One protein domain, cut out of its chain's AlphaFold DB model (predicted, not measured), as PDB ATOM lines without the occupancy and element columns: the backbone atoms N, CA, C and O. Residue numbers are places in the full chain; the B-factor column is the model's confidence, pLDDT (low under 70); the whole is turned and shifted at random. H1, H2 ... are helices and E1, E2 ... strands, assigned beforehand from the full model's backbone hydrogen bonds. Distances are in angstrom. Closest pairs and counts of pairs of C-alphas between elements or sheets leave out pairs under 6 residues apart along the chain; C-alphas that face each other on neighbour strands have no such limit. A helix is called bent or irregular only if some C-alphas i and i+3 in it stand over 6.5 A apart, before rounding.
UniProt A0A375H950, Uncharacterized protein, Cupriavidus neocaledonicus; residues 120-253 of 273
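Overview. This is residues 120 to 253 of the 273 residues of an uncharacterized protein of Cupriavidus neocaledonicus (UniProt A0A375H950). Look first for a long, strongly twisted sheet of four strands, E3, E2, E1 and E6, which makes a wall along the longest axis. Helix H4 crosses E1 and E2, while short H1 and the small hairpin E4 and E5 come up to E2 from another part of the model; H2 packs between H1, H5 and that hairpin. The printed part has 134 residues, with five named helices and six named strands in the order E1 E2 E3 H1 H2 H3 E4 E5 H4 E6 H5, a mixed class of helices and strands. The four-strand sheet runs E3 E2 E1 E6 and the second sheet E4 E5, both antiparallel throughout. The whole is compact, with a radius of gyration of the C-alphas of 14.5 A, yet elongated in outline, spanning 45 by 28 by 26 A.

Along the chain. Find C-alpha 120 at (65.246, 102.648, 63.111); from there E1 runs through residues 120 to 131, 34.6 A from first to last C-alpha, to C-alpha 131 at (62.068, 134.669, 75.751). E2, residues 138 to 147, returns over 26.8 A, and E3, residues 159 to 162, measures 10.5 A. Next come three helices: H1, residues 163 to 166; H2, residues 171 to 179, 12.3 A long; and H3, residues 182 to 187. E4 takes residues 194 to 197 and E5 residues 204 to 209, 13.3 A long. H4, residues 219 to 228, spans 15.1 A and is irregular: C-alphas 224 and 227 are 7.6 A apart. E6, residues 230 to 239, covers 21.0 A and bends by 79 degrees at residue 233. H5, residues 241 to 244, ends at C-alpha 244, (72.266, 110.986, 55.557).

Arrangement. Begin with E1, E2 and E3, a meander, each strand the antiparallel neighbour of the one before. E1 and E2 form a hairpin at 154 degrees, where N 126 and O 144 are 2.9 A apart. E2 and E3 form another at 146 degrees, with N 145 and O 161 at 2.8 A. On the other side of E1 from E2, look for E6, antiparallel at 148 degrees, with N 123 and O 235 at 2.7 A. H4 is on this sheet at a height of 7.5 A, making two layers, a helix on one face of a sheet. It lies over E1 and, only just, over E2, with 3 of its C-alphas falling there, and runs across the strands at 77 degrees to E1 on the local plane. H1 only grazes the sheet with residues 163 to 164, and H3 with residues 184 to 186. H1 and H2 touch, closest at the C-alphas of Phe 166 and Gly 172, 4.2 A apart. H2 and H5 touch, closest at those of Leu 175 and Arg 242, 7.6 A. E4 and E5 form a hairpin at 120 degrees, with N 196 and O 205 at 2.9 A. The closest C-alphas of E2 and E5, those of Leu 141 and Asn 208, are 5.8 A apart. H2 and H3 have every O i to N i+4 pair within hydrogen-bond range; H4 has 1 of 6, beside 4 of 7 O i to N i+3 pairs, and H1 and H5 are too short for an i+4 pair.

Size, cuts and confidence. The two C-alphas farthest apart, those of Gln 154 and Arg 199, are 45.3 A from each other. The printed part has no cut, and its one long link joins E2 to E3 through 11 residues. The mean pLDDT of the printed part is 92.7, and no printed residue is under 70.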
ATOM      1  N   THR A 120      66.108 101.738  62.351       97.94
ATOM      2  CA  THR A 120      65.246 102.648  63.111       97.94
ATOM      3  C   THR A 120      65.986 103.081  64.369       97.94
ATOM      4  O   THR A 120      66.384 102.229  65.163       97.94
ATOM      5  N   LEU A 121      66.190 104.387  64.532       97.94
ATOM      6  CA  LEU A 121      66.919 104.985  65.645       97.94
ATOM      7  C   LEU A 121      66.023 105.964  66.411       97.94
ATOM      8  O   LEU A 121      65.259 106.692  65.770       97.94
ATOM      9  N   PRO A 122      66.170 106.064  67.744       98.31
ATOM     10  CA  PRO A 122      65.616 107.181  68.489       98.31
ATOM     11  C   PRO A 122      66.305 108.474  68.047       98.31
ATOM     12  O   PRO A 122      67.526 108.601  68.137       98.31
ATOM     13  N   LEU A 123      65.520 109.425  67.563       98.25
ATOM     14  CA  LEU A 123      65.913 110.799  67.311       98.25
ATOM     15  C   LEU A 123      65.526 111.633  68.527       98.25
ATOM     16  O   LEU A 123      64.355 111.974  68.703       98.25
ATOM     17  N   ASP A 124      66.511 111.947  69.358       98.44
ATOM     18  CA  ASP A 124      66.350 112.885  70.458       98.44
ATOM     19  C   ASP A 124      66.320 114.309  69.900       98.44
ATOM     20  O   ASP A 124      67.245 114.751  69.210       98.44
ATOM     21  N   VAL A 125      65.247 115.028  70.216       98.25
ATOM     22  CA  VAL A 125      65.087 116.440  69.878       98.25
ATOM     23  C   VAL A 125      65.571 117.258  71.064       98.25
ATOM     24  O   VAL A 125      64.922 117.291  72.116       98.25
ATOM     25  N   CYS A 126      66.723 117.901  70.898       97.88
ATOM     26  CA  CYS A 126      67.325 118.736  71.924       97.88
ATOM     27  C   CYS A 126      66.873 120.183  71.747       97.88
ATOM     28  O   CYS A 126      67.033 120.772  70.673       97.88
ATOM     29  N   ALA A 127      66.325 120.771  72.806       97.31
ATOM     30  CA  ALA A 127      65.846 122.143  72.774       97.31
ATOM     31  C   ALA A 127      66.343 122.946  73.972       97.31
ATOM     32  O   ALA A 127      66.614 122.392  75.035       97.31
ATOM     33  N   ALA A 128      66.406 124.257  73.779       96.38
ATOM     34  CA  ALA A 128      66.607 125.245  74.829       96.38
ATOM     35  C   ALA A 128      65.400 126.192  74.874       96.38
ATOM     36  O   ALA A 128      64.680 126.341  73.883       96.38
ATOM     37  N   TYR A 129      65.166 126.841  76.013       96.44
ATOM     38  CA  TYR A 129      64.032 127.747  76.202       96.44
ATOM     39  C   TYR A 129      64.522 129.168  76.443       96.44
ATOM     40  O   TYR A 129      65.415 129.400  77.249       96.44
ATOM     41  N   THR A 130      63.915 130.127  75.748       95.75
ATOM     42  CA  THR A 130      64.263 131.549  75.856       95.75
ATOM     43  C   THR A 130      63.037 132.427  75.647       95.75
ATOM     44  O   THR A 130      61.991 131.961  75.186       95.75
ATOM     45  N   ASP A 131      63.146 133.712  75.962       95.94
ATOM     46  CA  ASP A 131      62.068 134.669  75.751       95.94
ATOM     47  C   ASP A 131      62.075 135.209  74.321       95.94
ATOM     48  O   ASP A 131      63.049 135.779  73.830       95.94
ATOM     49  N   CYS A 132      60.933 135.089  73.642       96.62
ATOM     50  CA  CYS A 132      60.785 135.580  72.279       96.62
ATOM     51  C   CYS A 132      61.068 137.085  72.197       96.62
ATOM     52  O   CYS A 132      60.387 137.894  72.835       96.62
ATOM     53  N   TRP A 133      61.980 137.488  71.309       93.75
ATOM     54  CA  TRP A 133      62.355 138.894  71.134       93.75
ATOM     55  C   TRP A 133      61.164 139.818  70.825       93.75
ATOM     56  O   TRP A 133      61.207 140.996  71.190       93.75
ATOM     57  N   ARG A 134      60.100 139.294  70.190       96.38
ATOM     58  CA  ARG A 134      58.900 140.049  69.799       96.38
ATOM     59  C   ARG A 134      57.848 140.107  70.904       96.38
ATOM     60  O   ARG A 134      57.479 141.197  71.320       96.38
ATOM     61  N   CYS A 135      57.317 138.961  71.333       98.06
ATOM     62  CA  CYS A 135      56.189 138.923  72.275       98.06
ATOM     63  C   CYS A 135      56.600 138.764  73.742       98.06
ATOM     64  O   CYS A 135      55.722 138.794  74.601       98.06
ATOM     65  N   LYS A 136      57.899 138.581  74.020       97.50
ATOM     66  CA  LYS A 136      58.490 138.431  75.362       97.50
ATOM     67  C   LYS A 136      57.972 137.243  76.176       97.50
ATOM     68  O   LYS A 136      58.184 137.187  77.376       97.50
ATOM     69  N   LYS A 137      57.284 136.302  75.532       98.25
ATOM     70  CA  LYS A 137      56.866 135.041  76.150       98.25
ATOM     71  C   LYS A 137      57.909 133.967  75.867       98.25
ATOM     72  O   LYS A 137      58.440 133.924  74.751       98.25
ATOM     73  N   THR A 138      58.138 133.103  76.846       97.88
ATOM     74  CA  THR A 138      59.050 131.966  76.739       97.88
ATOM     75  C   THR A 138      58.634 131.028  75.608       97.88
ATOM     76  O   THR A 138      57.452 130.768  75.392       97.88
ATOM     77  N   THR A 139      59.605 130.541  74.849       97.94
ATOM     78  CA  THR A 139      59.416 129.610  73.738       97.94
ATOM     79  C   THR A 139      60.604 128.662  73.675       97.94
ATOM     80  O   THR A 139      61.742 129.074  73.890       97.94
ATOM     81  N   GLY A 140      60.342 127.398  73.361       97.12
ATOM     82  CA  GLY A 140      61.386 126.423  73.072       97.12
ATOM     83  C   GLY A 140      61.933 126.589  71.654       97.12
ATOM     84  O   GLY A 140      61.180 126.944  70.739       97.12
ATOM     85  N   LEU A 141      63.227 126.320  71.491       96.88
ATOM     86  CA  LEU A 141      63.986 126.330  70.242       96.88
ATOM     87  C   LEU A 141      64.671 124.976  70.075       96.88
ATOM     88  O   LEU A 141      65.428 124.583  70.957       96.88
ATOM     89  N   VAL A 142      64.447 124.282  68.961       97.25
ATOM     90  CA  VAL A 142      65.230 123.083  68.625       97.25
ATOM     91  C   VAL A 142      66.631 123.529  68.223       97.25
ATOM     92  O   VAL A 142      66.772 124.303  67.276       97.25
ATOM     93  N   ILE A 143      67.642 123.049  68.945       93.88
ATOM     94  CA  ILE A 143      69.050 123.400  68.722       93.88
ATOM     95  C   ILE A 143      69.767 122.245  68.027       93.88
ATOM     96  O   ILE A 143      70.329 122.431  66.948       93.88
ATOM     97  N   ASP A 144      69.666 121.049  68.607       93.88
ATOM     98  CA  ASP A 144      70.349 119.855  68.124       93.88
ATOM     99  C   ASP A 144      69.376 118.687  67.955       93.88
ATOM    100  O   ASP A 144      68.333 118.574  68.603       93.88
ATOM    101  N   LEU A 145      69.762 117.789  67.066       95.69
ATOM    102  CA  LEU A 145      69.119 116.523  66.779       95.69
ATOM    103  C   LEU A 145      70.154 115.430  67.027       95.69
ATOM    104  O   LEU A 145      71.251 115.484  66.473       95.69
ATOM    105  N   CYS A 146      69.826 114.438  67.847       95.88
ATOM    106  CA  CYS A 146      70.724 113.325  68.131       95.88
ATOM    107  C   CYS A 146      70.068 112.001  67.738       95.88
ATOM    108  O   CYS A 146      69.118 111.549  68.370       95.88
ATOM    109  N   PHE A 147      70.595 111.359  66.699       96.38
ATOM    110  CA  PHE A 147      70.242 109.992  66.340       96.38
ATOM    111  C   PHE A 147      71.015 109.046  67.264       96.38
ATOM    112  O   PHE A 147      72.210 108.797  67.062       96.38
ATOM    113  N   ALA A 148      70.332 108.528  68.284       95.38
ATOM    114  CA  ALA A 148      70.897 107.746  69.378       95.38
ATOM    115  C   ALA A 148      71.220 106.297  68.962       95.38
ATOM    116  O   ALA A 148      70.694 105.325  69.515       95.38
ATOM    117  N   ALA A 149      72.094 106.138  67.964       93.69
ATOM    118  CA  ALA A 149      72.514 104.846  67.437       93.69
ATOM    119  C   ALA A 149      73.091 103.925  68.515       93.69
ATOM    120  O   ALA A 149      72.883 102.718  68.451       93.69
ATOM    121  N   SER A 150      73.755 104.473  69.533       91.31
ATOM    122  CA  SER A 150      74.314 103.706  70.650       91.31
ATOM    123  C   SER A 150      73.267 102.941  71.467       91.31
ATOM    124  O   SER A 150      73.607 101.923  72.073       91.31
ATOM    125  N   ARG A 151      71.997 103.383  71.459       93.62
ATOM    126  CA  ARG A 151      70.876 102.695  72.129       93.62
ATOM    127  C   ARG A 151      70.368 101.479  71.354       93.62
ATOM    128  O   ARG A 151      69.738 100.610  71.945       93.62
ATOM    129  N   VAL A 152      70.640 101.411  70.050       94.44
ATOM    130  CA  VAL A 152      70.197 100.324  69.154       94.44
ATOM    131  C   VAL A 152      71.358  99.401  68.780       94.44
ATOM    132  O   VAL A 152      71.202  98.188  68.662       94.44
ATOM    133  N   LEU A 153      72.543  99.978  68.607       91.44
ATOM    134  CA  LEU A 153      73.757  99.336  68.132       91.44
ATOM    135  C   LEU A 153      74.841  99.538  69.189       91.44
ATOM    136  O   LEU A 153      75.506 100.577  69.239       91.44
ATOM    137  N   GLN A 154      75.019  98.543  70.058       86.81
ATOM    138  CA  GLN A 154      75.982  98.626  71.154       86.81
ATOM    139  C   GLN A 154      77.382  98.976  70.624       86.81
ATOM    140  O   GLN A 154      77.919  98.327  69.728       86.81
ATOM    141  N   GLY A 155      77.977 100.034  71.172       82.31
ATOM    142  CA  GLY A 155      79.295 100.509  70.752       82.31
ATOM    143  C   GLY A 155      79.310 101.357  69.474       82.31
ATOM    144  O   GLY A 155      80.369 101.895  69.161       82.31
ATOM    145  N   ALA A 156      78.189 101.561  68.773       86.75
ATOM    146  CA  ALA A 156      78.095 102.532  67.676       86.75
ATOM    147  C   ALA A 156      78.015 103.965  68.214       86.75
ATOM    148  O   ALA A 156      77.541 104.181  69.330       86.75
ATOM    149  N   ALA A 157      78.503 104.936  67.437       84.19
ATOM    150  CA  ALA A 157      78.421 106.355  67.767       84.19
ATOM    151  C   ALA A 157      77.072 106.954  67.396       84.19
ATOM    152  O   ALA A 157      76.572 106.692  66.301       84.19
ATOM    153  N   ASP A 158      76.541 107.772  68.306       90.50
ATOM    154  CA  ASP A 158      75.405 108.637  68.020       90.50
ATOM    155  C   ASP A 158      75.800 109.659  66.956       90.50
ATOM    156  O   ASP A 158      76.962 110.075  66.871       90.50
ATOM    157  N   VAL A 159      74.824 110.040  66.143       91.75
ATOM    158  CA  VAL A 159      75.004 111.016  65.071       91.75
ATOM    159  C   VAL A 159      74.272 112.281  65.482       91.75
ATOM    160  O   VAL A 159      73.075 112.242  65.750       91.75
ATOM    161  N   THR A 160      74.986 113.398  65.552       91.50
ATOM    162  CA  THR A 160      74.406 114.699  65.896       91.50
ATOM    163  C   THR A 160      74.273 115.565  64.656       91.50
ATOM    164  O   THR A 160      75.175 115.575  63.818       91.50
ATOM    165  N   ALA A 161      73.181 116.311  64.575       92.44
ATOM    166  CA  ALA A 161      72.875 117.232  63.492       92.44
ATOM    167  C   ALA A 161      72.230 118.499  64.054       92.44
ATOM    168  O   ALA A 161      71.613 118.468  65.117       92.44
ATOM    169  N   LYS A 162      72.318 119.601  63.318       91.56
ATOM    170  CA  LYS A 162      71.545 120.816  63.592       91.56
ATOM    171  C   LYS A 162      70.347 120.876  62.666       91.56
ATOM    172  O   LYS A 162      70.356 120.296  61.585       91.56
ATOM    173  N   ILE A 163      69.325 121.650  63.033       92.12
ATOM    174  CA  ILE A 163      68.196 121.885  62.116       92.12
ATOM    175  C   ILE A 163      68.657 122.529  60.797       92.12
ATOM    176  O   ILE A 163      68.047 122.297  59.762       92.12
ATOM    177  N   TYR A 164      69.752 123.296  60.820       90.62
ATOM    178  CA  TYR A 164      70.288 123.983  59.642       90.62
ATOM    179  C   TYR A 164      71.002 123.058  58.659       90.62
ATOM    180  O   TYR A 164      71.107 123.418  57.494       90.62
ATOM    181  N   ASP A 165      71.401 121.854  59.078       90.75
ATOM    182  CA  ASP A 165      71.929 120.838  58.156       90.75
ATOM    183  C   ASP A 165      70.848 120.437  57.126       90.75
ATOM    184  O   ASP A 165      71.135 119.984  56.021       90.75
ATOM    185  N   PHE A 166      69.574 120.663  57.466       92.12
ATOM    186  CA  PHE A 166      68.404 120.395  56.630       92.12
ATOM    187  C   PHE A 166      67.890 121.641  55.887       92.12
ATOM    188  O   PHE A 166      66.788 121.612  55.330       92.12
ATOM    189  N   ASP A 167      68.651 122.738  55.893       88.94
ATOM    190  CA  ASP A 167      68.320 123.977  55.191       88.94
ATOM    191  C   ASP A 167      68.695 123.893  53.703       88.94
ATOM    192  O   ASP A 167      69.741 124.366  53.265       88.94
ATOM    193  N   ASP A 168      67.840 123.239  52.916       82.62
ATOM    194  CA  ASP A 168      68.026 123.056  51.476       82.62
ATOM    195  C   ASP A 168      66.823 123.562  50.655       82.62
ATOM    196  O   ASP A 168      65.882 124.156  51.186       82.62
ATOM    197  N   GLU A 169      66.823 123.300  49.341       74.44
ATOM    198  CA  GLU A 169      65.722 123.610  48.409       74.44
ATOM    199  C   GLU A 169      64.427 122.791  48.671       74.44
ATOM    200  O   GLU A 169      63.704 122.409  47.750       74.44
ATOM    201  N   GLY A 170      64.115 122.503  49.936       73.62
ATOM    202  CA  GLY A 170      62.827 122.021  50.420       73.62
ATOM    203  C   GLY A 170      62.760 120.534  50.760       73.62
ATOM    204  O   GLY A 170      61.745 120.113  51.313       73.62
ATOM    205  N   ARG A 171      63.791 119.727  50.483       87.94
ATOM    206  CA  ARG A 171      63.765 118.280  50.773       87.94
ATOM    207  C   ARG A 171      64.082 117.999  52.239       87.94
ATOM    208  O   ARG A 171      63.299 117.308  52.894       87.94
ATOM    209  N   GLY A 172      65.155 118.582  52.762       92.25
ATOM    210  CA  GLY A 172      65.548 118.481  54.165       92.25
ATOM    211  C   GLY A 172      64.523 119.136  55.084       92.25
ATOM    212  O   GLY A 172      64.062 118.518  56.045       92.25
ATOM    213  N   ALA A 173      64.067 120.340  54.733       93.00
ATOM    214  CA  ALA A 173      63.032 121.035  55.494       93.00
ATOM    215  C   ALA A 173      61.725 120.227  55.561       93.00
ATOM    216  O   ALA A 173      61.146 120.085  56.639       93.00
ATOM    217  N   ALA A 174      61.272 119.649  54.441       94.38
ATOM    218  CA  ALA A 174      60.075 118.808  54.427       94.38
ATOM    219  C   ALA A 174      60.257 117.520  55.244       94.38
ATOM    220  O   ALA A 174      59.338 117.134  55.969       94.38
ATOM    221  N   LEU A 175      61.431 116.880  55.167       95.75
ATOM    222  CA  LEU A 175      61.764 115.708  55.979       95.75
ATOM    223  C   LEU A 175      61.664 116.034  57.473       95.75
ATOM    224  O   LEU A 175      60.956 115.339  58.205       95.75
ATOM    225  N   LEU A 176      62.307 117.120  57.912       95.19
ATOM    226  CA  LEU A 176      62.319 117.507  59.317       95.19
ATOM    227  C   LEU A 176      60.929 117.925  59.804       95.19
ATOM    228  O   LEU A 176      60.510 117.507  60.877       95.19
ATOM    229  N   MET A 177      60.175 118.687  59.009       95.06
ATOM    230  CA  MET A 177      58.801 119.086  59.342       95.06
ATOM    231  C   MET A 177      57.831 117.899  59.388       95.06
ATOM    232  O   MET A 177      56.882 117.914  60.171       95.06
ATOM    233  N   SER A 178      58.052 116.873  58.561       95.94
ATOM    234  CA  SER A 178      57.273 115.635  58.605       95.94
ATOM    235  C   SER A 178      57.613 114.795  59.834       95.94
ATOM    236  O   SER A 178      56.714 114.182  60.406       95.94
ATOM    237  N   ALA A 179      58.890 114.737  60.219       96.56
ATOM    238  CA  ALA A 179      59.338 114.012  61.405       96.56
ATOM    239  C   ALA A 179      58.937 114.737  62.697       96.56
ATOM    240  O   ALA A 179      58.556 114.095  63.670       96.56
ATOM    241  N   LEU A 180      58.952 116.073  62.687       97.06
ATOM    242  CA  LEU A 180      58.650 116.941  63.823       97.06
ATOM    243  C   LEU A 180      57.436 117.842  63.529       97.06
ATOM    244  O   LEU A 180      57.594 119.055  63.343       97.06
ATOM    245  N   PRO A 181      56.206 117.290  63.497       96.94
ATOM    246  CA  PRO A 181      55.014 118.086  63.254       96.94
ATOM    247  C   PRO A 181      54.856 119.211  64.281       96.94
ATOM    248  O   PRO A 181      55.071 119.018  65.479       96.94
ATOM    249  N   ALA A 182      54.368 120.369  63.832       96.94
ATOM    250  CA  ALA A 182      54.176 121.543  64.687       96.94
ATOM    251  C   ALA A 182      53.327 121.263  65.943       96.94
ATOM    252  O   ALA A 182      53.572 121.857  66.986       96.94
ATOM    253  N   ALA A 183      52.355 120.348  65.862       97.12
ATOM    254  CA  ALA A 183      51.537 119.953  67.009       97.12
ATOM    255  C   ALA A 183      52.345 119.210  68.090       97.12
ATOM    256  O   ALA A 183      52.131 119.447  69.277       97.12
ATOM    257  N   VAL A 184      53.290 118.353  67.682       97.31
ATOM    258  CA  VAL A 184      54.194 117.643  68.602       97.31
ATOM    259  C   VAL A 184      55.121 118.650  69.274       97.31
ATOM    260  O   VAL A 184      55.196 118.691  70.496       97.31
ATOM    261  N   LEU A 185      55.743 119.538  68.492       98.31
ATOM    262  CA  LEU A 185      56.594 120.604  69.031       98.31
ATOM    263  C   LEU A 185      55.832 121.497  70.023       98.31
ATOM    264  O   LEU A 185      56.316 121.760  71.126       98.31
ATOM    265  N   ALA A 186      54.605 121.893  69.677       98.06
ATOM    266  CA  ALA A 186      53.780 122.746  70.523       98.06
ATOM    267  C   ALA A 186      53.426 122.092  71.868       98.06
ATOM    268  O   ALA A 186      53.387 122.787  72.884       98.06
ATOM    269  N   HIS A 187      53.220 120.769  71.901       97.94
ATOM    270  CA  HIS A 187      52.997 120.027  73.147       97.94
ATOM    271  C   HIS A 187      54.170 120.174  74.132       97.94
ATOM    272  O   HIS A 187      53.964 120.183  75.342       97.94
ATOM    273  N   HIS A 188      55.381 120.373  73.611       98.31
ATOM    274  CA  HIS A 188      56.603 120.584  74.385       98.31
ATOM    275  C   HIS A 188      56.975 122.067  74.566       98.31
ATOM    276  O   HIS A 188      58.085 122.384  74.991       98.31
ATOM    277  N   GLY A 189      56.075 123.004  74.250       98.19
ATOM    278  CA  GLY A 189      56.355 124.439  74.372       98.19
ATOM    279  C   GLY A 189      57.298 124.991  73.294       98.19
ATOM    280  O   GLY A 189      57.788 126.113  73.423       98.19
ATOM    281  N   ILE A 190      57.553 124.224  72.231       98.31
ATOM    282  CA  ILE A 190      58.441 124.580  71.124       98.31
ATOM    283  C   ILE A 190      57.593 125.116  69.966       98.31
ATOM    284  O   ILE A 190      56.534 124.573  69.644       98.31
ATOM    285  N   GLY A 191      58.023 126.214  69.342       97.12
ATOM    286  CA  GLY A 191      57.313 126.740  68.176       97.12
ATOM    287  C   GLY A 191      57.661 125.998  66.879       97.12
ATOM    288  O   GLY A 191      58.549 125.151  66.848       97.12
ATOM    289  N   PRO A 192      56.954 126.283  65.775       97.06
ATOM    290  CA  PRO A 192      57.071 125.478  64.565       97.06
ATOM    291  C   PRO A 192      58.404 125.694  63.837       97.06
ATOM    292  O   PRO A 192      58.841 126.834  63.635       97.06
ATOM    293  N   LEU A 193      58.980 124.599  63.339       95.62
ATOM    294  CA  LEU A 193      60.062 124.613  62.357       95.62
ATOM    295  C   LEU A 193      59.480 124.821  60.955       95.62
ATOM    296  O   LEU A 193      58.568 124.101  60.554       95.62
ATOM    297  N   LYS A 194      59.969 125.829  60.229       94.44
ATOM    298  CA  LYS A 194      59.639 126.052  58.809       94.44
ATOM    299  C   LYS A 194      60.598 127.057  58.162       94.44
ATOM    300  O   LYS A 194      61.176 127.878  58.884       94.44
ATOM    301  N   PRO A 195      60.731 127.051  56.826       93.88
ATOM    302  CA  PRO A 195      61.463 128.083  56.107       93.88
ATOM    303  C   PRO A 195      60.870 129.476  56.354       93.88
ATOM    304  O   PRO A 195      59.654 129.676  56.260       93.88
ATOM    305  N   ARG A 196      61.720 130.454  56.672       92.88
ATOM    306  CA  ARG A 196      61.329 131.856  56.875       92.88
ATOM    307  C   ARG A 196      62.390 132.788  56.308       92.88
ATOM    308  O   ARG A 196      63.580 132.569  56.500       92.88
ATOM    309  N   TYR A 197      61.952 133.860  55.651       92.12
ATOM    310  CA  TYR A 197      62.852 134.915  55.187       92.12
ATOM    311  C   TYR A 197      63.415 135.712  56.367       92.12
ATOM    312  O   TYR A 197      62.652 136.283  57.153       92.12
ATOM    313  N   SER A 198      64.742 135.800  56.457       89.81
ATOM    314  CA  SER A 198      65.421 136.687  57.399       89.81
ATOM    315  C   SER A 198      65.930 137.927  56.686       89.81
ATOM    316  O   SER A 198      66.676 137.849  55.716       89.81
ATOM    317  N   ARG A 199      65.559 139.105  57.202       87.81
ATOM    318  CA  ARG A 199      66.097 140.380  56.701       87.81
ATOM    319  C   ARG A 199      67.594 140.519  56.962       87.81
ATOM    320  O   ARG A 199      68.262 141.172  56.176       87.81
ATOM    321  N   THR A 200      68.084 139.926  58.048       86.19
ATOM    322  CA  THR A 200      69.499 139.971  58.430       86.19
ATOM    323  C   THR A 200      70.345 139.084  57.520       86.19
ATOM    324  O   THR A 200      71.414 139.505  57.103       86.19
ATOM    325  N   GLU A 201      69.849 137.892  57.175       85.62
ATOM    326  CA  GLU A 201      70.566 136.944  56.303       85.62
ATOM    327  C   GLU A 201      70.332 137.232  54.808       85.62
ATOM    328  O   GLU A 201      71.099 136.797  53.960       85.62
ATOM    329  N   GLY A 202      69.264 137.960  54.457       90.44
ATOM    330  CA  GLY A 202      68.934 138.297  53.068       90.44
ATOM    331  C   GLY A 202      68.367 137.135  52.241       90.44
ATOM    332  O   GLY A 202      68.136 137.298  51.046       90.44
ATOM    333  N   HIS A 203      68.113 135.979  52.856       90.06
ATOM    334  CA  HIS A 203      67.539 134.797  52.213       90.06
ATOM    335  C   HIS A 203      66.616 134.027  53.184       90.06
ATOM    336  O   HIS A 203      66.656 134.262  54.401       90.06
ATOM    337  N   PRO A 204      65.720 133.151  52.683       90.94
ATOM    338  CA  PRO A 204      64.990 132.218  53.533       90.94
ATOM    339  C   PRO A 204      65.898 131.107  54.056       90.94
ATOM    340  O   PRO A 204      66.824 130.698  53.361       90.94
ATOM    341  N   TYR A 205      65.607 130.633  55.266       92.44
ATOM    342  CA  TYR A 205      66.215 129.431  55.834       92.44
ATOM    343  C   TYR A 205      65.258 128.717  56.799       92.44
ATOM    344  O   TYR A 205      64.314 129.330  57.319       92.44
ATOM    345  N   LEU A 206      65.482 127.427  57.043       93.56
ATOM    346  CA  LEU A 206      64.759 126.632  58.033       93.56
ATOM    347  C   LEU A 206      65.035 127.156  59.445       93.56
ATOM    348  O   LEU A 206      66.155 127.091  59.938       93.56
ATOM    349  N   SER A 207      64.006 127.679  60.114       94.88
ATOM    350  CA  SER A 207      64.183 128.355  61.399       94.88
ATOM    351  C   SER A 207      63.222 127.860  62.475       94.88
ATOM    352  O   SER A 207      62.104 127.414  62.192       94.88
ATOM    353  N   ASN A 208      63.615 128.086  63.728       96.62
ATOM    354  CA  ASN A 208      62.698 128.093  64.860       96.62
ATOM    355  C   ASN A 208      61.704 129.265  64.756       96.62
ATOM    356  O   ASN A 208      62.021 130.351  64.251       96.62
ATOM    357  N   GLY A 209      60.483 129.034  65.232       96.69
ATOM    358  CA  GLY A 209      59.463 130.058  65.440       96.69
ATOM    359  C   GLY A 209      59.084 130.149  66.909       96.69
ATOM    360  O   GLY A 209      59.246 129.192  67.654       96.69
ATOM    361  N   CYS A 210      58.549 131.288  67.336       97.88
ATOM    362  CA  CYS A 210      57.949 131.397  68.663       97.88
ATOM    363  C   CYS A 210      56.614 130.641  68.718       97.88
ATOM    364  O   CYS A 210      55.745 130.883  67.882       97.88
ATOM    365  N   ILE A 211      56.386 129.822  69.744       98.31
ATOM    366  CA  ILE A 211      55.115 129.098  69.918       98.31
ATOM    367  C   ILE A 211      53.891 130.029  70.045       98.31
ATOM    368  O   ILE A 211      52.780 129.663  69.676       98.31
ATOM    369  N   HIS A 212      54.079 131.260  70.529       98.31
ATOM    370  CA  HIS A 212      52.976 132.183  70.814       98.31
ATOM    371  C   HIS A 212      52.649 133.171  69.693       98.31
ATOM    372  O   HIS A 212      51.505 133.599  69.575       98.31
ATOM    373  N   CYS A 213      53.650 133.614  68.931       97.75
ATOM    374  CA  CYS A 213      53.469 134.643  67.899       97.75
ATOM    375  C   CYS A 213      54.152 134.308  66.570       97.75
ATOM    376  O   CYS A 213      54.173 135.151  65.675       97.75
ATOM    377  N   ASP A 214      54.755 133.119  66.467       97.44
ATOM    378  CA  ASP A 214      55.445 132.598  65.283       97.44
ATOM    379  C   ASP A 214      56.570 133.500  64.737       97.44
ATOM    380  O   ASP A 214      57.045 133.345  63.610       97.44
ATOM    381  N   ALA A 215      57.042 134.452  65.549       96.50
ATOM    382  CA  ALA A 215      58.196 135.268  65.206       96.50
ATOM    383  C   ALA A 215      59.417 134.366  64.989       96.50
ATOM    384  O   ALA A 215      59.706 133.519  65.838       96.50
ATOM    385  N   LEU A 216      60.134 134.586  63.882       95.62
ATOM    386  CA  LEU A 216      61.413 133.938  63.588       95.62
ATOM    387  C   LEU A 216      62.366 134.119  64.771       95.62
ATOM    388  O   LEU A 216      62.576 135.248  65.221       95.62
ATOM    389  N   GLN A 217      62.919 133.012  65.251       94.19
ATOM    390  CA  GLN A 217      64.003 132.991  66.226       94.19
ATOM    391  C   GLN A 217      65.293 132.750  65.439       94.19
ATOM    392  O   GLN A 217      65.411 131.763  64.713       94.19
ATOM    393  N   GLY A 218      66.164 133.759  65.437       86.38
ATOM    394  CA  GLY A 218      67.273 133.856  64.493       86.38
ATOM    395  C   GLY A 218      68.445 132.963  64.877       86.38
ATOM    396  O   GLY A 218      68.901 133.061  66.009       86.38
ATOM    397  N   ARG A 219      68.996 132.206  63.912       86.75
ATOM    398  CA  ARG A 219      70.111 131.264  64.142       86.75
ATOM    399  C   ARG A 219      71.361 131.914  64.732       86.75
ATOM    400  O   ARG A 219      72.146 131.272  65.417       86.75
ATOM    401  N   PHE A 220      71.542 133.208  64.460       81.12
ATOM    402  CA  PHE A 220      72.653 134.002  64.975       81.12
ATOM    403  C   PHE A 220      72.726 133.968  66.508       81.12
ATOM    404  O   PHE A 220      73.822 133.963  67.058       81.12
ATOM    405  N   PHE A 221      71.580 133.893  67.192       81.38
ATOM    406  CA  PHE A 221      71.499 133.904  68.654       81.38
ATOM    407  C   PHE A 221      71.532 132.505  69.280       81.38
ATOM    408  O   PHE A 221      71.534 132.389  70.499       81.38
ATOM    409  N   ASP A 222      71.612 131.433  68.485       85.12
ATOM    410  CA  ASP A 222      71.591 130.068  69.023       85.12
ATOM    411  C   ASP A 222      72.762 129.807  69.977       85.12
ATOM    412  O   ASP A 222      72.617 129.073  70.948       85.12
ATOM    413  N   HIS A 223      73.911 130.450  69.752       82.25
ATOM    414  CA  HIS A 223      75.076 130.332  70.631       82.25
ATOM    415  C   HIS A 223      74.818 130.825  72.066       82.25
ATOM    416  O   HIS A 223      75.527 130.406  72.977       82.25
ATOM    417  N   GLU A 224      73.819 131.690  72.272       86.62
ATOM    418  CA  GLU A 224      73.435 132.189  73.596       86.62
ATOM    419  C   GLU A 224      72.690 131.131  74.416       86.62
ATOM    420  O   GLU A 224      72.701 131.193  75.640       86.62
ATOM    421  N   VAL A 225      72.066 130.155  73.747       86.31
ATOM    422  CA  VAL A 225      71.202 129.139  74.372       86.31
ATOM    423  C   VAL A 225      71.682 127.705  74.138       86.31
ATOM    424  O   VAL A 225      71.150 126.773  74.732       86.31
ATOM    425  N   ALA A 226      72.689 127.497  73.287       86.88
ATOM    426  CA  ALA A 226      73.143 126.165  72.891       86.88
ATOM    427  C   ALA A 226      73.631 125.311  74.072       86.88
ATOM    428  O   ALA A 226      73.439 124.101  74.066       86.88
ATOM    429  N   TYR A 227      74.226 125.926  75.098       89.50
ATOM    430  CA  TYR A 227      74.677 125.207  76.296       89.50
ATOM    431  C   TYR A 227      73.530 124.709  77.182       89.50
ATOM    432  O   TYR A 227      73.728 123.765  77.944       89.50
ATOM    433  N   ASP A 228      72.348 125.314  77.063       92.31
ATOM    434  CA  ASP A 228      71.149 124.914  77.800       92.31
ATOM    435  C   ASP A 228      70.341 123.851  77.043       92.31
ATOM    436  O   ASP A 228      69.351 123.335  77.562       92.31
ATOM    437  N   ALA A 229      70.740 123.519  75.810       94.62
ATOM    438  CA  ALA A 229      70.042 122.537  75.005       94.62
ATOM    439  C   ALA A 229      70.184 121.138  75.614       94.62
ATOM    440  O   ALA A 229      71.284 120.631  75.839       94.62
ATOM    441  N   HIS A 230      69.052 120.477  75.830       95.75
ATOM    442  CA  HIS A 230      69.013 119.097  76.297       95.75
ATOM    443  C   HIS A 230      67.878 118.327  75.613       95.75
ATOM    444  O   HIS A 230      66.928 118.949  75.126       95.75
ATOM    445  N   PRO A 231      67.937 116.982  75.572       97.44
ATOM    446  CA  PRO A 231      66.844 116.175  75.039       97.44
ATOM    447  C   PRO A 231      65.518 116.505  75.740       97.44
ATOM    448  O   PRO A 231      65.453 116.498  76.972       97.44
ATOM    449  N   ILE A 232      64.471 116.797  74.962       98.12
ATOM    450  CA  ILE A 232      63.109 117.055  75.466       98.12
ATOM    451  C   ILE A 232      62.203 115.851  75.243       98.12
ATOM    452  O   ILE A 232      61.436 115.462  76.122       98.12
ATOM    453  N   PHE A 233      62.282 115.276  74.048       98.19
ATOM    454  CA  PHE A 233      61.539 114.090  73.655       98.19
ATOM    455  C   PHE A 233      62.306 113.336  72.571       98.19
ATOM    456  O   PHE A 233      63.231 113.876  71.957       98.19
ATOM    457  N   SER A 234      61.890 112.098  72.332       98.12
ATOM    458  CA  SER A 234      62.469 111.228  71.314       98.12
ATOM    459  C   SER A 234      61.370 110.684  70.416       98.12
ATOM    460  O   SER A 234      60.271 110.380  70.883       98.12
ATOM    461  N   ILE A 235      61.678 110.533  69.134       97.69
ATOM    462  CA  ILE A 235      60.831 109.824  68.171       97.69
ATOM    463  C   ILE A 235      61.652 108.774  67.440       97.69
ATOM    464  O   ILE A 235      62.837 108.972  67.204       97.69
ATOM    465  N   ASP A 236      61.029 107.675  67.040       98.00
ATOM    466  CA  ASP A 236      61.711 106.665  66.238       98.00
ATOM    467  C   ASP A 236      61.677 107.047  64.755       98.00
ATOM    468  O   ASP A 236      60.613 107.289  64.181       98.00
ATOM    469  N   VAL A 237      62.849 107.079  64.118       97.75
ATOM    470  CA  VAL A 237      62.990 107.385  62.689       97.75
ATOM    471  C   VAL A 237      63.836 106.330  61.995       97.75
ATOM    472  O   VAL A 237      64.846 105.876  62.526       97.75
ATOM    473  N   LEU A 238      63.452 105.952  60.776       97.62
ATOM    474  CA  LEU A 238      64.326 105.165  59.911       97.62
ATOM    475  C   LEU A 238      65.491 106.052  59.459       97.62
ATOM    476  O   LEU A 238      65.283 106.995  58.693       97.62
ATOM    477  N   PHE A 239      66.700 105.756  59.931       96.56
ATOM    478  CA  PHE A 239      67.909 106.484  59.568       96.56
ATOM    479  C   PHE A 239      68.436 105.983  58.219       96.56
ATOM    480  O   PHE A 239      69.234 105.052  58.141       96.56
ATOM    481  N   ASP A 240      67.925 106.567  57.138       94.81
ATOM    482  CA  ASP A 240      68.240 106.213  55.753       94.81
ATOM    483  C   ASP A 240      68.881 107.379  54.978       94.81
ATOM    484  O   ASP A 240      69.211 108.430  55.538       94.81
ATOM    485  N   ASP A 241      69.055 107.194  53.668       92.19
ATOM    486  CA  ASP A 241      69.687 108.173  52.781       92.19
ATOM    487  C   ASP A 241      68.988 109.540  52.772       92.19
ATOM    488  O   ASP A 241      69.635 110.547  52.477       92.19
ATOM    489  N   ARG A 242      67.699 109.612  53.142       93.19
ATOM    490  CA  ARG A 242      66.993 110.894  53.259       93.19
ATOM    491  C   ARG A 242      67.619 111.740  54.356       93.19
ATOM    492  O   ARG A 242      67.851 112.912  54.123       93.19
ATOM    493  N   TRP A 243      67.965 111.152  55.500       94.00
ATOM    494  CA  TRP A 243      68.673 111.857  56.573       94.00
ATOM    495  C   TRP A 243      70.145 112.062  56.230       94.00
ATOM    496  O   TRP A 243      70.658 113.174  56.316       94.00
ATOM    497  N   VAL A 244      70.816 110.996  55.792       91.81
ATOM    498  CA  VAL A 244      72.266 110.986  55.557       91.81
ATOM    499  C   VAL A 244      72.698 112.009  54.499       91.81
ATOM    500  O   VAL A 244      73.796 112.550  54.599       91.81
ATOM    501  N   SER A 245      71.859 112.283  53.496       90.69
ATOM    502  CA  SER A 245      72.181 113.234  52.423       90.69
ATOM    503  C   SER A 245      72.263 114.701  52.865       90.69
ATOM    504  O   SER A 245      72.855 115.500  52.143       90.69
ATOM    505  N   HIS A 246      71.713 115.041  54.035       90.56
ATOM    506  CA  HIS A 246      71.708 116.404  54.580       90.56
ATOM    507  C   HIS A 246      72.811 116.648  55.612       90.56
ATOM    508  O   HIS A 246      73.135 117.786  55.921       90.56
ATOM    509  N   LEU A 247      73.417 115.593  56.152       87.94
ATOM    510  CA  LEU A 247      74.418 115.741  57.201       87.94
ATOM    511  C   LEU A 247      75.728 116.277  56.614       87.94
ATOM    512  O   LEU A 247      76.416 115.571  55.874       87.94
ATOM    513  N   GLU A 248      76.089 117.512  56.983       75.19
ATOM    514  CA  GLU A 248      77.330 118.163  56.544       75.19
ATOM    515  C   GLU A 248      78.563 117.340  56.938       75.19
ATOM    516  O   GLU A 248      79.497 117.163  56.151       75.19
ATOM    517  N   ASN A 249      78.555 116.787  58.157       73.44
ATOM    518  CA  ASN A 249      79.660 115.999  58.681       73.44
ATOM    519  C   ASN A 249      79.430 114.491  58.526       73.44
ATOM    520  O   ASN A 249      78.989 113.788  59.441       73.44
ATOM    521  N   ARG A 250      79.842 113.975  57.370       77.56
ATOM    522  CA  ARG A 250      79.881 112.539  57.085       77.56
ATOM    523  C   ARG A 250      80.814 111.752  58.010       77.56
ATOM    524  O   ARG A 250      80.580 110.560  58.194       77.56
ATOM    525  N   GLU A 251      81.806 112.377  58.654       73.62
ATOM    526  CA  GLU A 251      82.730 111.678  59.561       73.62
ATOM    527  C   GLU A 251      82.024 111.086  60.786       73.62
ATOM    528  O   GLU A 251      82.498 110.095  61.336       73.62
ATOM    529  N   ALA A 252      80.886 111.640  61.214       70.00
ATOM    530  CA  ALA A 252      80.110 111.070  62.318       70.00
ATOM    531  C   ALA A 252      79.486 109.705  61.957       70.00
ATOM    532  O   ALA A 252      79.267 108.864  62.830       70.00
ATOM    533  N   ILE A 253      79.231 109.472  60.666       86.00
ATOM    534  CA  ILE A 253      78.544 108.286  60.136       86.00
ATOM    535  C   ILE A 253      79.545 107.289  59.562       86.00
ATOM    536  O   ILE A 253      79.449 106.090  59.812       86.00
TER     537      ILE A 253